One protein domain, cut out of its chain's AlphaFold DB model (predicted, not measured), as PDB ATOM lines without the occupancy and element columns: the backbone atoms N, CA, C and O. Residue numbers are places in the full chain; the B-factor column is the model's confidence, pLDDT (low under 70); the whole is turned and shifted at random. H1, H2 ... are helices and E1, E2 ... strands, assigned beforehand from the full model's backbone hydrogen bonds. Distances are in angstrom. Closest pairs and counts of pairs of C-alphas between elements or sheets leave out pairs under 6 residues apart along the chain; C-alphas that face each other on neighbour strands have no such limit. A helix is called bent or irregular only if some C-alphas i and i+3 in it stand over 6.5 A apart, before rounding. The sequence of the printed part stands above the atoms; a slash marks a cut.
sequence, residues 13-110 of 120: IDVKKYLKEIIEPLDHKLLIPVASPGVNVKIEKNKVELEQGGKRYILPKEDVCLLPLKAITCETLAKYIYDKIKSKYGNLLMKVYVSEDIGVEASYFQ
ATOM      1  N   ILE A  13      36.307  -9.901  22.048       92.69
ATOM      2  CA  ILE A  13      35.169  -9.090  21.606       92.69
ATOM      3  C   ILE A  13      35.083  -7.822  22.457       92.69
ATOM      4  O   ILE A  13      34.931  -6.734  21.896       92.69
ATOM      5  N   ASP A  14      35.233  -7.933  23.778       92.56
ATOM      6  CA  ASP A  14      35.240  -6.768  24.672       92.56
ATOM      7  C   ASP A  14      36.451  -5.859  24.406       92.56
ATOM      8  O   ASP A  14      36.298  -4.642  24.259       92.56
ATOM      9  N   VAL A  15      37.643  -6.443  24.214       92.94
ATOM     10  CA  VAL A  15      38.855  -5.682  23.855       92.94
ATOM     11  C   VAL A  15      38.664  -4.910  22.554       92.94
ATOM     12  O   VAL A  15      38.969  -3.719  22.507       92.94
ATOM     13  N   LYS A  16      38.118  -5.548  21.511       94.50
ATOM     14  CA  LYS A  16      37.847  -4.891  20.223       94.50
ATOM     15  C   LYS A  16      36.831  -3.759  20.349       94.50
ATOM     16  O   LYS A  16      37.045  -2.705  19.754       94.50
ATOM     17  N   LYS A  17      35.751  -3.951  21.115       96.75
ATOM     18  CA  LYS A  17      34.745  -2.904  21.360       96.75
ATOM     19  C   LYS A  17      35.373  -1.691  22.037       96.75
ATOM     20  O   LYS A  17      35.241  -0.582  21.536       96.75
ATOM     21  N   TYR A  18      36.137  -1.915  23.101       96.44
ATOM     22  CA  TYR A  18      36.787  -0.820  23.813       96.44
ATOM     23  C   TYR A  18      37.869  -0.124  22.985       96.44
ATOM     24  O   TYR A  18      37.995   1.095  23.022       96.44
ATOM     25  N   LEU A  19      38.640  -0.877  22.195       96.19
ATOM     26  CA  LEU A  19      39.585  -0.281  21.256       96.19
ATOM     27  C   LEU A  19      38.859   0.619  20.249       96.19
ATOM     28  O   LEU A  19      39.320   1.724  19.985       96.19
ATOM     29  N   LYS A  20      37.705   0.186  19.732       97.06
ATOM     30  CA  LYS A  20      36.885   1.004  18.834       97.06
ATOM     31  C   LYS A  20      36.429   2.301  19.503       97.06
ATOM     32  O   LYS A  20      36.572   3.351  18.894       97.06
ATOM     33  N   GLU A  21      35.985   2.252  20.759       97.38
ATOM     34  CA  GLU A  21      35.615   3.450  21.534       97.38
ATOM     35  C   GLU A  21      36.787   4.430  21.713       97.38
ATOM     36  O   GLU A  21      36.584   5.644  21.736       97.38
ATOM     37  N   ILE A  22      38.020   3.924  21.833       96.69
ATOM     38  CA  ILE A  22      39.220   4.768  21.912       96.69
ATOM     39  C   ILE A  22      39.514   5.439  20.567       96.69
ATOM     40  O   ILE A  22      39.963   6.580  20.574       96.69
ATOM     41  N   ILE A  23      39.305   4.742  19.444       96.56
ATOM     42  CA  ILE A  23      39.705   5.187  18.099       96.56
ATOM     43  C   ILE A  23      38.622   6.011  17.394       96.56
ATOM     44  O   ILE A  23      38.963   6.942  16.673       96.56
ATOM     45  N   GLU A  24      37.335   5.733  17.608       97.00
ATOM     46  CA  GLU A  24      36.230   6.451  16.951       97.00
ATOM     47  C   GLU A  24      36.320   7.981  17.080       97.00
ATOM     48  O   GLU A  24      36.137   8.664  16.076       97.00
ATOM     49  N   PRO A  25      36.667   8.563  18.245       96.25
ATOM     50  CA  PRO A  25      36.820  10.012  18.362       96.25
ATOM     51  C   PRO A  25      38.012  10.599  17.591       96.25
ATOM     52  O   PRO A  25      38.120  11.818  17.499       96.25
ATOM     53  N   LEU A  26      38.948   9.773  17.117       96.62
ATOM     54  CA  LEU A  26      40.143  10.191  16.374       96.62
ATOM     55  C   LEU A  26      39.897  10.118  14.862       96.62
ATOM     56  O   LEU A  26      40.575  10.799  14.094       96.62
ATOM     57  N   ASP A  27      38.944   9.287  14.445       96.00
ATOM     58  CA  ASP A  27      38.643   9.019  13.047       96.00
ATOM     59  C   ASP A  27      38.078  10.264  12.343       96.00
ATOM     60  O   ASP A  27      37.181  10.936  12.855       96.00
ATOM     61  N   HIS A  28      38.621  10.586  11.164       96.00
ATOM     62  CA  HIS A  28      38.252  11.778  10.386       96.00
ATOM     63  C   HIS A  28      38.295  13.099  11.190       96.00
ATOM     64  O   HIS A  28      37.458  13.985  10.990       96.00
ATOM     65  N   LYS A  29      39.256  13.248  12.114       97.50
ATOM     66  CA  LYS A  29      39.490  14.486  12.880       97.50
ATOM     67  C   LYS A  29      40.910  14.996  12.718       97.50
ATOM     68  O   LYS A  29      41.860  14.225  12.612       97.50
ATOM     69  N   LEU A  30      41.073  16.311  12.828       97.25
ATOM     70  CA  LEU A  30      42.376  16.893  13.115       97.25
ATOM     71  C   LEU A  30      42.721  16.654  14.590       97.25
ATOM     72  O   LEU A  30      42.058  17.178  15.490       97.25
ATOM     73  N   LEU A  31      43.772  15.874  14.838       97.56
ATOM     74  CA  LEU A  31      44.276  15.619  16.185       97.56
ATOM     75  C   LEU A  31      45.112  16.811  16.670       97.56
ATOM     76  O   LEU A  31      46.085  17.197  16.025       97.56
ATOM     77  N   ILE A  32      44.755  17.381  17.822       97.06
ATOM     78  CA  ILE A  32      45.438  18.544  18.405       97.06
ATOM     79  C   ILE A  32      46.088  18.143  19.741       97.06
ATOM     80  O   ILE A  32      45.371  17.771  20.677       97.06
ATOM     81  N   PRO A  33      47.426  18.240  19.873       96.94
ATOM     82  CA  PRO A  33      48.141  17.906  21.101       96.94
ATOM     83  C   PRO A  33      48.078  19.074  22.098       96.94
ATOM     84  O   PRO A  33      48.924  19.967  22.086       96.94
ATOM     85  N   VAL A  34      47.078  19.088  22.985       96.56
ATOM     86  CA  VAL A  34      46.827  20.242  23.879       96.56
ATOM     87  C   VAL A  34      47.850  20.403  25.005       96.56
ATOM     88  O   VAL A  34      47.859  21.428  25.677       96.56
ATOM     89  N   ALA A  35      48.718  19.411  25.220       96.00
ATOM     90  CA  ALA A  35      49.836  19.514  26.157       96.00
ATOM     91  C   ALA A  35      51.152  19.915  25.461       96.00
ATOM     92  O   ALA A  35      52.215  19.885  26.088       96.00
ATOM     93  N   SER A  36      51.112  20.241  24.163       95.06
ATOM     94  CA  SER A  36      52.291  20.676  23.418       95.06
ATOM     95  C   SER A  36      52.737  22.077  23.855       95.06
ATOM     96  O   SER A  36      51.907  22.986  23.937       95.06
ATOM     97  N   PRO A  37      54.036  22.297  24.128       92.19
ATOM     98  CA  PRO A  37      54.542  23.630  24.430       92.19
ATOM     99  C   PRO A  37      54.244  24.611  23.290       92.19
ATOM    100  O   PRO A  37      54.581  24.359  22.135       92.19
ATOM    101  N   GLY A  38      53.629  25.746  23.619       90.38
ATOM    102  CA  GLY A  38      53.311  26.790  22.640       90.38
ATOM    103  C   GLY A  38      52.060  26.533  21.794       90.38
ATOM    104  O   GLY A  38      51.804  27.311  20.878       90.38
ATOM    105  N   VAL A  39      51.284  25.485  22.094       94.06
ATOM    106  CA  VAL A  39      49.924  25.305  21.573       94.06
ATOM    107  C   VAL A  39      48.938  25.941  22.548       94.06
ATOM    108  O   VAL A  39      48.807  25.496  23.687       94.06
ATOM    109  N   ASN A  40      48.219  26.967  22.094       95.25
ATOM    110  CA  ASN A  40      47.100  27.551  22.830       95.25
ATOM    111  C   ASN A  40      45.790  27.132  22.169       95.25
ATOM    112  O   ASN A  40      45.627  27.289  20.959       95.25
ATOM    113  N   VAL A  41      44.851  26.615  22.963       96.25
ATOM    114  CA  VAL A  41      43.549  26.154  22.473       96.25
ATOM    115  C   VAL A  41      42.434  26.839  23.245       96.25
ATOM    116  O   VAL A  41      42.373  26.757  24.471       96.25
ATOM    117  N   LYS A  42      41.517  27.476  22.520       96.62
ATOM    118  CA  LYS A  42      40.271  28.017  23.062       96.62
ATOM    119  C   LYS A  42      39.097  27.224  22.505       96.62
ATOM    120  O   LYS A  42      38.886  27.169  21.294       96.62
ATOM    121  N   ILE A  43      38.324  26.617  23.399       96.00
ATOM    122  CA  ILE A  43      37.150  25.822  23.042       96.00
ATOM    123  C   ILE A  43      35.911  26.698  23.197       96.00
ATOM    124  O   ILE A  43      35.648  27.229  24.275       96.00
ATOM    125  N   GLU A  44      35.134  26.823  22.131       94.12
ATOM    126  CA  GLU A  44      33.834  27.487  22.143       94.12
ATOM    127  C   GLU A  44      32.729  26.493  21.751       94.12
ATOM    128  O   GLU A  44      32.983  25.313  21.497       94.12
ATOM    129  N   LYS A  45      31.471  26.952  21.733       92.88
ATOM    130  CA  LYS A  45      30.304  26.075  21.538       92.88
ATOM    131  C   LYS A  45      30.398  25.240  20.251       92.88
ATOM    132  O   LYS A  45      30.207  24.030  20.313       92.88
ATOM    133  N   ASN A  46      30.742  25.880  19.130       95.81
ATOM    134  CA  ASN A  46      30.734  25.269  17.792       95.81
ATOM    135  C   ASN A  46      32.105  25.284  17.096       95.81
ATOM    136  O   ASN A  46      32.223  24.813  15.969       95.81
ATOM    137  N   LYS A  47      33.139  25.838  17.734       97.31
ATOM    138  CA  LYS A  47      34.463  26.000  17.127       97.31
ATOM    139  C   LYS A  47      35.579  25.801  18.140       97.31
ATOM    140  O   LYS A  47      35.380  25.983  19.344       97.31
ATOM    141  N   VAL A  48      36.752  25.481  17.621       97.94
ATOM    142  CA  VAL A  48      38.011  25.468  18.351       97.94
ATOM    143  C   VAL A  48      38.959  26.444  17.673       97.94
ATOM    144  O   VAL A  48      39.138  26.407  16.457       97.94
ATOM    145  N   GLU A  49      39.542  27.336  18.470       97.69
ATOM    146  CA  GLU A  49      40.606  28.228  18.024       97.69
ATOM    147  C   GLU A  49      41.948  27.693  18.526       97.69
ATOM    148  O   GLU A  49      42.107  27.442  19.722       97.69
ATOM    149  N   LEU A  50      42.893  27.506  17.608       96.25
ATOM    150  CA  LEU A  50      44.246  27.016  17.853       96.25
ATOM    151  C   LEU A  50      45.243  28.111  17.472       96.25
ATOM    152  O   LEU A  50      45.172  28.655  16.369       96.25
ATOM    153  N   GLU A  51      46.204  28.388  18.345       96.19
ATOM    154  CA  GLU A  51      47.344  29.249  18.044       96.19
ATOM    155  C   GLU A  51      48.658  28.509  18.300       96.19
ATOM    156  O   GLU A  51      48.861  27.946  19.377       96.19
ATOM    157  N   GLN A  52      49.544  28.506  17.301       93.06
ATOM    158  CA  GLN A  52      50.877  27.910  17.393       93.06
ATOM    159  C   GLN A  52      51.843  28.615  16.436       93.06
ATOM    160  O   GLN A  52      51.544  28.800  15.256       93.06
ATOM    161  N   GLY A  53      53.019  29.012  16.933       91.50
ATOM    162  CA  GLY A  53      54.068  29.622  16.103       91.50
ATOM    163  C   GLY A  53      53.623  30.890  15.361       91.50
ATOM    164  O   GLY A  53      54.003  31.086  14.209       91.50
ATOM    165  N   GLY A  54      52.763  31.706  15.980       93.44
ATOM    166  CA  GLY A  54      52.212  32.932  15.385       93.44
ATOM    167  C   GLY A  54      51.123  32.708  14.328       93.44
ATOM    168  O   GLY A  54      50.655  33.669  13.722       93.44
ATOM    169  N   LYS A  55      50.703  31.460  14.093       95.31
ATOM    170  CA  LYS A  55      49.583  31.124  13.208       95.31
ATOM    171  C   LYS A  55      48.336  30.851  14.035       95.31
ATOM    172  O   LYS A  55      48.409  30.149  15.042       95.31
ATOM    173  N   ARG A  56      47.194  31.364  13.572       96.69
ATOM    174  CA  ARG A  56      45.877  31.159  14.182       96.69
ATOM    175  C   ARG A  56      44.976  30.373  13.237       96.69
ATOM    176  O   ARG A  56      44.816  30.752  12.079       96.69
ATOM    177  N   TYR A  57      44.357  29.323  13.758       96.69
ATOM    178  CA  TYR A  57      43.426  28.447  13.056       96.69
ATOM    179  C   TYR A  57      42.085  28.445  13.787       96.69
ATOM    180  O   TYR A  57      42.047  28.433  15.016       96.69
ATOM    181  N   ILE A  58      40.985  28.448  13.037       97.50
ATOM    182  CA  ILE A  58      39.630  28.320  13.581       97.50
ATOM    183  C   ILE A  58      38.951  27.188  12.824       97.50
ATOM    184  O   ILE A  58      38.802  27.268  11.607       97.50
ATOM    185  N   LEU A  59      38.567  26.139  13.544       97.62
ATOM    186  CA  LEU A  59      37.992  24.920  12.981       97.62
ATOM    187  C   LEU A  59      36.647  24.622  13.651       97.62
ATOM    188  O   LEU A  59      36.480  24.947  14.835       97.62
ATOM    189  N   PRO A  60      35.687  24.001  12.945       97.75
ATOM    190  CA  PRO A  60      34.494  23.453  13.574       97.75
ATOM    191  C   PRO A  60      34.883  22.507  14.709       97.75
ATOM    192  O   PRO A  60      35.812  21.709  14.586       97.75
ATOM    193  N   LYS A  61      34.174  22.590  15.838       96.62
ATOM    194  CA  LYS A  61      34.449  21.718  16.991       96.62
ATOM    195  C   LYS A  61      34.286  20.243  16.626       96.62
ATOM    196  O   LYS A  61      34.967  19.397  17.193       96.62
ATOM    197  N   GLU A  62      33.380  19.951  15.701       96.31
ATOM    198  CA  GLU A  62      33.152  18.594  15.236       96.31
ATOM    199  C   GLU A  62      34.328  18.034  14.446       96.31
ATOM    200  O   GLU A  62      34.473  16.831  14.468       96.31
ATOM    201  N   ASP A  63      35.201  18.839  13.836       97.44
ATOM    202  CA  ASP A  63      36.304  18.360  12.981       97.44
ATOM    203  C   ASP A  63      37.618  18.130  13.734       97.44
ATOM    204  O   ASP A  63      38.623  17.734  13.142       97.44
ATOM    205  N   VAL A  64      37.642  18.370  15.047       97.56
ATOM    206  CA  VAL A  64      38.864  18.304  15.854       97.56
ATOM    207  C   VAL A  64      38.747  17.305  16.996       97.56
ATOM    208  O   VAL A  64      37.704  17.169  17.632       97.56
ATOM    209  N   CYS A  65      39.862  16.649  17.308       97.69
ATOM    210  CA  CYS A  65      40.002  15.806  18.487       97.69
ATOM    211  C   CYS A  65      41.169  16.313  19.335       97.69
ATOM    212  O   CYS A  65      42.319  16.351  18.898       97.69
ATOM    213  N   LEU A  66      40.862  16.750  20.554       96.81
ATOM    214  CA  LEU A  66      41.848  17.294  21.482       96.81
ATOM    215  C   LEU A  66      42.437  16.155  22.315       96.81
ATOM    216  O   LEU A  66      41.721  15.519  23.088       96.81
ATOM    217  N   LEU A  67      43.741  15.915  22.188       97.62
ATOM    218  CA  LEU A  67      44.431  14.842  22.900       97.62
ATOM    219  C   LEU A  67      45.399  15.419  23.940       97.62
ATOM    220  O   LEU A  67      46.145  16.349  23.618       97.62
ATOM    221  N   PRO A  68      45.448  14.868  25.172       96.38
ATOM    222  CA  PRO A  68      46.329  15.331  26.248       96.38
ATOM    223  C   PRO A  68      47.782  14.869  26.028       96.38
ATOM    224  O   PRO A  68      48.405  14.263  26.898       96.38
ATOM    225  N   LEU A  69      48.314  15.118  24.832       97.06
ATOM    226  CA  LEU A  69      49.633  14.700  24.373       97.06
ATOM    227  C   LEU A  69      50.494  15.922  24.059       97.06
ATOM    228  O   LEU A  69      49.981  16.995  23.742       97.06
ATOM    229  N   LYS A  70      51.816  15.755  24.158       95.81
ATOM    230  CA  LYS A  70      52.799  16.805  23.830       95.81
ATOM    231  C   LYS A  70      53.064  16.929  22.327       95.81
ATOM    232  O   LYS A  70      53.530  17.968  21.871       95.81
ATOM    233  N   ALA A  71      52.787  15.868  21.582       95.69
ATOM    234  CA  ALA A  71      52.884  15.782  20.133       95.69
ATOM    235  C   ALA A  71      51.913  14.696  19.650       95.69
ATOM    236  O   ALA A  71      51.490  13.862  20.452       95.69
ATOM    237  N   ILE A  72      51.571  14.725  18.362       96.19
ATOM    238  CA  ILE A  72      50.838  13.652  17.686       96.19
ATOM    239  C   ILE A  72      51.836  12.932  16.782       96.19
ATOM    240  O   ILE A  72      52.236  13.470  15.756       96.19
ATOM    241  N   THR A  73      52.271  11.755  17.212       96.50
ATOM    242  CA  THR A  73      53.170  10.846  16.483       96.50
ATOM    243  C   THR A  73      52.713   9.409  16.723       96.50
ATOM    244  O   THR A  73      52.019   9.150  17.715       96.50
ATOM    245  N   CYS A  74      53.135   8.454  15.892       97.12
ATOM    246  CA  CYS A  74      52.862   7.034  16.139       97.12
ATOM    247  C   CYS A  74      53.238   6.584  17.564       97.12
ATOM    248  O   CYS A  74      52.458   5.897  18.222       97.12
ATOM    249  N   GLU A  75      54.400   6.987  18.088       97.62
ATOM    250  CA  GLU A  75      54.883   6.576  19.415       97.62
ATOM    251  C   GLU A  75      53.973   7.094  20.533       97.62
ATOM    252  O   GLU A  75      53.618   6.363  21.464       97.62
ATOM    253  N   THR A  76      53.594   8.372  20.450       97.50
ATOM    254  CA  THR A  76      52.757   9.020  21.468       97.50
ATOM    255  C   THR A  76      51.333   8.474  21.448       97.50
ATOM    256  O   THR A  76      50.758   8.250  22.515       97.50
ATOM    257  N   LEU A  77      50.797   8.173  20.263       97.88
ATOM    258  CA  LEU A  77      49.502   7.517  20.099       97.88
ATOM    259  C   LEU A  77      49.524   6.064  20.587       97.88
ATOM    260  O   LEU A  77      48.615   5.659  21.311       97.88
ATOM    261  N   ALA A  78      50.574   5.294  20.280       97.88
ATOM    262  CA  ALA A  78      50.711   3.918  20.759       97.88
ATOM    263  C   ALA A  78      50.704   3.863  22.290       97.88
ATOM    264  O   ALA A  78      49.996   3.047  22.887       97.88
ATOM    265  N   LYS A  79      51.424   4.787  22.939       97.44
ATOM    266  CA  LYS A  79      51.392   4.929  24.396       97.44
ATOM    267  C   LYS A  79      50.014   5.367  24.907       97.44
ATOM    268  O   LYS A  79      49.524   4.791  25.874       97.44
ATOM    269  N   TYR A  80      49.384   6.359  24.277       97.69
ATOM    270  CA  TYR A  80      48.054   6.842  24.663       97.69
ATOM    271  C   TYR A  80      47.011   5.717  24.661       97.69
ATOM    272  O   TYR A  80      46.277   5.538  25.635       97.69
ATOM    273  N   ILE A  81      46.987   4.919  23.591       97.25
ATOM    274  CA  ILE A  81      46.091   3.770  23.449       97.25
ATOM    275  C   ILE A  81      46.444   2.691  24.481       97.25
ATOM    276  O   ILE A  81      45.546   2.166  25.140       97.25
ATOM    277  N   TYR A  82      47.734   2.396  24.680       96.81
ATOM    278  CA  TYR A  82      48.185   1.456  25.710       96.81
ATOM    279  C   TYR A  82      47.678   1.850  27.100       96.81
ATOM    280  O   TYR A  82      47.104   1.014  27.797       96.81
ATOM    281  N   ASP A  83      47.836   3.114  27.499       96.00
ATOM    282  CA  ASP A  83      47.412   3.598  28.815       96.00
ATOM    283  C   ASP A  83      45.889   3.477  28.995       96.00
ATOM    284  O   ASP A  83      45.419   3.069  30.060       96.00
ATOM    285  N   LYS A  84      45.106   3.765  27.944       96.12
ATOM    286  CA  LYS A  84      43.645   3.587  27.950       96.12
ATOM    287  C   LYS A  84      43.258   2.123  28.136       96.12
ATOM    288  O   LYS A  84      42.510   1.809  29.060       96.12
ATOM    289  N   ILE A  85      43.812   1.214  27.332       94.69
ATOM    290  CA  ILE A  85      43.562  -0.232  27.462       94.69
ATOM    291  C   ILE A  85      43.981  -0.719  28.857       94.69
ATOM    292  O   ILE A  85      43.231  -1.444  29.510       94.69
ATOM    293  N   LYS A  86      45.128  -0.258  29.368       93.50
ATOM    294  CA  LYS A  86      45.647  -0.656  30.684       93.50
ATOM    295  C   LYS A  86      44.715  -0.219  31.803       93.50
ATOM    296  O   LYS A  86      44.508  -0.969  32.750       93.50
ATOM    297  N   SER A  87      44.127   0.970  31.682       93.81
ATOM    298  CA  SER A  87      43.184   1.485  32.673       93.81
ATOM    299  C   SER A  87      41.916   0.630  32.801       93.81
ATOM    300  O   SER A  87      41.393   0.513  33.905       93.81
ATOM    301  N   LYS A  88      41.460  -0.015  31.713       93.00
ATOM    302  CA  LYS A  88      40.285  -0.904  31.726       93.00
ATOM    303  C   LYS A  88      40.632  -2.343  32.118       93.00
ATOM    304  O   LYS A  88      39.928  -2.933  32.929       93.00
ATOM    305  N   TYR A  89      41.698  -2.912  31.551       90.31
ATOM    306  CA  TYR A  89      42.003  -4.347  31.679       90.31
ATOM    307  C   TYR A  89      43.112  -4.678  32.690       90.31
ATOM    308  O   TYR A  89      43.437  -5.847  32.908       90.31
ATOM    309  N   GLY A  90      43.712  -3.671  33.325       85.75
ATOM    310  CA  GLY A  90      44.721  -3.850  34.364       85.75
ATOM    311  C   GLY A  90      46.017  -4.476  33.844       85.75
ATOM    312  O   GLY A  90      46.606  -4.021  32.865       85.75
ATOM    313  N   ASN A  91      46.492  -5.522  34.524       82.12
ATOM    314  CA  ASN A  91      47.830  -6.101  34.334       82.12
ATOM    315  C   ASN A  91      47.923  -7.087  33.153       82.12
ATOM    316  O   ASN A  91      48.601  -8.121  33.232       82.12
ATOM    317  N   LEU A  92      47.243  -6.794  32.044       86.38
ATOM    318  CA  LEU A  92      47.484  -7.513  30.799       86.38
ATOM    319  C   LEU A  92      48.878  -7.169  30.270       86.38
ATOM    320  O   LEU A  92      49.275  -6.009  30.173       86.38
ATOM    321  N   LEU A  93      49.625  -8.214  29.922       90.00
ATOM    322  CA  LEU A  93      50.895  -8.067  29.234       90.00
ATOM    323  C   LEU A  93      50.546  -7.870  27.762       90.00
ATOM    324  O   LEU A  93      50.020  -8.777  27.120       90.00
ATOM    325  N   MET A  94      50.737  -6.651  27.280       92.56
ATOM    326  CA  MET A  94      50.258  -6.224  25.974       92.56
ATOM    327  C   MET A  94      51.260  -5.286  25.319       92.56
ATOM    328  O   MET A  94      52.048  -4.614  25.991       92.56
ATOM    329  N   LYS A  95      51.199  -5.241  23.994       96.19
ATOM    330  CA  LYS A  95      51.960  -4.332  23.152       96.19
ATOM    331  C   LYS A  95      51.000  -3.712  22.150       96.19
ATOM    332  O   LYS A  95      50.199  -4.424  21.551       96.19
ATOM    333  N   VAL A  96      51.062  -2.395  22.014       97.00
ATOM    334  CA  VAL A  96      50.232  -1.626  21.083       97.00
ATOM    335  C   VAL A  96      51.105  -1.162  19.931       97.00
ATOM    336  O   VAL A  96      52.229  -0.723  20.165       97.00
ATOM    337  N   TYR A  97      50.576  -1.258  18.717       97.50
ATOM    338  CA  TYR A  97      51.213  -0.831  17.478       97.50
ATOM    339  C   TYR A  97      50.350   0.251  16.824       97.50
ATOM    340  O   TYR A  97      49.122   0.144  16.835       97.50
ATOM    341  N   VAL A  98      50.987   1.290  16.290       97.69
ATOM    342  CA  VAL A  98      50.353   2.361  15.513       97.69
ATOM    343  C   VAL A  98      51.204   2.594  14.277       97.69
ATOM    344  O   VAL A  98      52.419   2.731  14.390       97.69
ATOM    345  N   SER A  99      50.560   2.637  13.115       97.06
ATOM    346  CA  SER A  99      51.207   2.840  11.825       97.06
ATOM    347  C   SER A  99      50.581   4.037  11.118       97.06
ATOM    348  O   SER A  99      49.357   4.167  11.092       97.06
ATOM    349  N   GLU A 100      51.431   4.918  10.597       93.62
ATOM    350  CA  GLU A 100      51.036   6.065   9.767       93.62
ATOM    351  C   GLU A 100      50.861   5.645   8.303       93.62
ATOM    352  O   GLU A 100      49.890   6.028   7.656       93.62
ATOM    353  N   ASP A 101      51.793   4.832   7.805       94.31
ATOM    354  CA  ASP A 101      51.815   4.283   6.450       94.31
ATOM    355  C   ASP A 101      52.565   2.938   6.464       94.31
ATOM    356  O   ASP A 101      53.182   2.547   7.462       94.31
ATOM    357  N   ILE A 102      52.550   2.223   5.344       91.56
ATOM    358  CA  ILE A 102      53.254   0.961   5.146       91.56
ATOM    359  C   ILE A 102      54.744   1.150   5.456       91.56
ATOM    360  O   ILE A 102      55.456   1.904   4.799       91.56
ATOM    361  N   GLY A 103      55.228   0.418   6.461       89.69
ATOM    362  CA  GLY A 103      56.626   0.469   6.896       89.69
ATOM    363  C   GLY A 103      56.956   1.602   7.873       89.69
ATOM    364  O   GLY A 103      58.080   1.641   8.372       89.69
ATOM    365  N   VAL A 104      55.998   2.477   8.197       94.00
ATOM    366  CA  VAL A 104      56.127   3.517   9.225       94.00
ATOM    367  C   VAL A 104      55.245   3.135  10.411       94.00
ATOM    368  O   VAL A 104      54.030   3.335  10.397       94.00
ATOM    369  N   GLU A 105      55.863   2.535  11.428       96.56
ATOM    370  CA  GLU A 105      55.191   2.000  12.612       96.56
ATOM    371  C   GLU A 105      55.953   2.368  13.890       96.56
ATOM    372  O   GLU A 105      57.181   2.295  13.948       96.56
ATOM    373  N   ALA A 106      55.209   2.685  14.947       97.56
ATOM    374  CA  ALA A 106      55.715   2.692  16.307       97.56
ATOM    375  C   ALA A 106      54.962   1.688  17.174       97.56
ATOM    376  O   ALA A 106      53.805   1.341  16.930       97.56
ATOM    377  N   SER A 107      55.609   1.265  18.257       97.44
ATOM    378  CA  SER A 107      54.971   0.407  19.244       97.44
ATOM    379  C   SER A 107      55.296   0.827  20.667       97.44
ATOM    380  O   SER A 107      56.363   1.373  20.944       97.44
ATOM    381  N   TYR A 108      54.372   0.538  21.579       97.50
ATOM    382  CA  TYR A 108      54.557   0.743  23.007       97.50
ATOM    383  C   TYR A 108      54.248  -0.541  23.774       97.50
ATOM    384  O   TYR A 108      53.214  -1.182  23.569       97.50
ATOM    385  N   PHE A 109      55.148  -0.905  24.681       95.50
ATOM    386  CA  PHE A 109      54.954  -1.959  25.668       95.50
ATOM    387  C   PHE A 109      55.594  -1.522  26.985       95.50
ATOM    388  O   PHE A 109      56.571  -0.772  26.992       95.50
ATOM    389  N   GLN A 110      55.062  -2.013  28.098       90.94
ATOM    390  CA  GLN A 110      55.669  -1.823  29.409       90.94
ATOM    391  C   GLN A 110      55.957  -3.188  30.021       90.94
ATOM    392  O   GLN A 110      55.050  -4.013  30.162       90.94
TER     393      GLN A 110
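AT A GLANCE: This is residues 13 to 110 of the 120 residues of an uncharacterized protein of Candidatus Bathyarchaeota archaeon (UniProt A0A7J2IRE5). The model is an elongated body with two lobes joined by a narrow waist. One lobe is a small antiparallel sheet, E2 E3 E4; the other has helix H2 packed on the hairpin E6 E7, with H1 crossing H2 at residues 18 to 22; the short parallel pair E1 E5 makes the waist. The printed part has 98 residues with two named helices and seven named strands, in the order H1 E1 E2 E3 E4 E5 H2 E6 E7, and is of the mixed class, helices and strands. It is only just compact, close to loose, with a radius of gyration of the C-alphas of 15.0 A and spans of 42 by 26 by 25 A.

HOW THE PARTS SIT: H1, residues 13 to 26, touches H2, residues 74 to 89, with its residues 18 to 22 alone; the closest C-alphas are those of Ile 22 and Ile 81, 7.1 A apart. They run opposite ways at a steep tilt of 44 degrees. E1, residues 30 to 33, is the parallel neighbour of E5, residues 64 to 67, with N 65 and O 30 2.9 A apart, within hydrogen-bond range. E2, residues 40 to 43, E3, residues 47 to 52, and E4, residues 55 to 60, form a meander, each strand the antiparallel neighbour of the one before. N 42 and O 49 are 2.9 A apart in the hairpin E2 and E3, and N 50 and O 57 are 2.9 A apart in the hairpin E3 and E4. The closest C-alphas of E3 and E5 are those of Val 48 and Val 64, 7.6 A apart; E4 and E5 meet only through their link. E6, residues 95 to 101, and E7, residues 104 to 109, are an antiparallel hairpin, with N 98 and O 106 2.9 A apart. The closest C-alphas of H2 and E7 are those of Glu 75 and Ala 106, 5.0 A apart. H1 is apart from E6 and E7. In H2 every O i to N i+4 pair is within hydrogen-bond range; in H1 8 of 10 are.

IN THESE COORDINATES: H1 begins at C-alpha 13, (35.169, -9.090, 21.606), and is 20.6 A long; it is only just irregular, with C-alphas 22 and 25 6.8 A apart. E3 is 16.5 A long and E4 16.9 A. H2, from C-alpha 74 at (52.862, 7.034, 16.139), is 22.1 A long. E6 measures 18.8 A, and E7, 17.4 A long, ends at C-alpha 109, (54.954, -1.959, 25.668).

THE WHOLE: The two C-alphas farthest apart are those of Ile 13 and Gly 54, at 45.8 A. The printed part has no cut. No link is long; those from E1 to E2 and from E5 to H2 are short, and the others are tight. The mean pLDDT of the printed part is 95.4, and no printed residue is under 70.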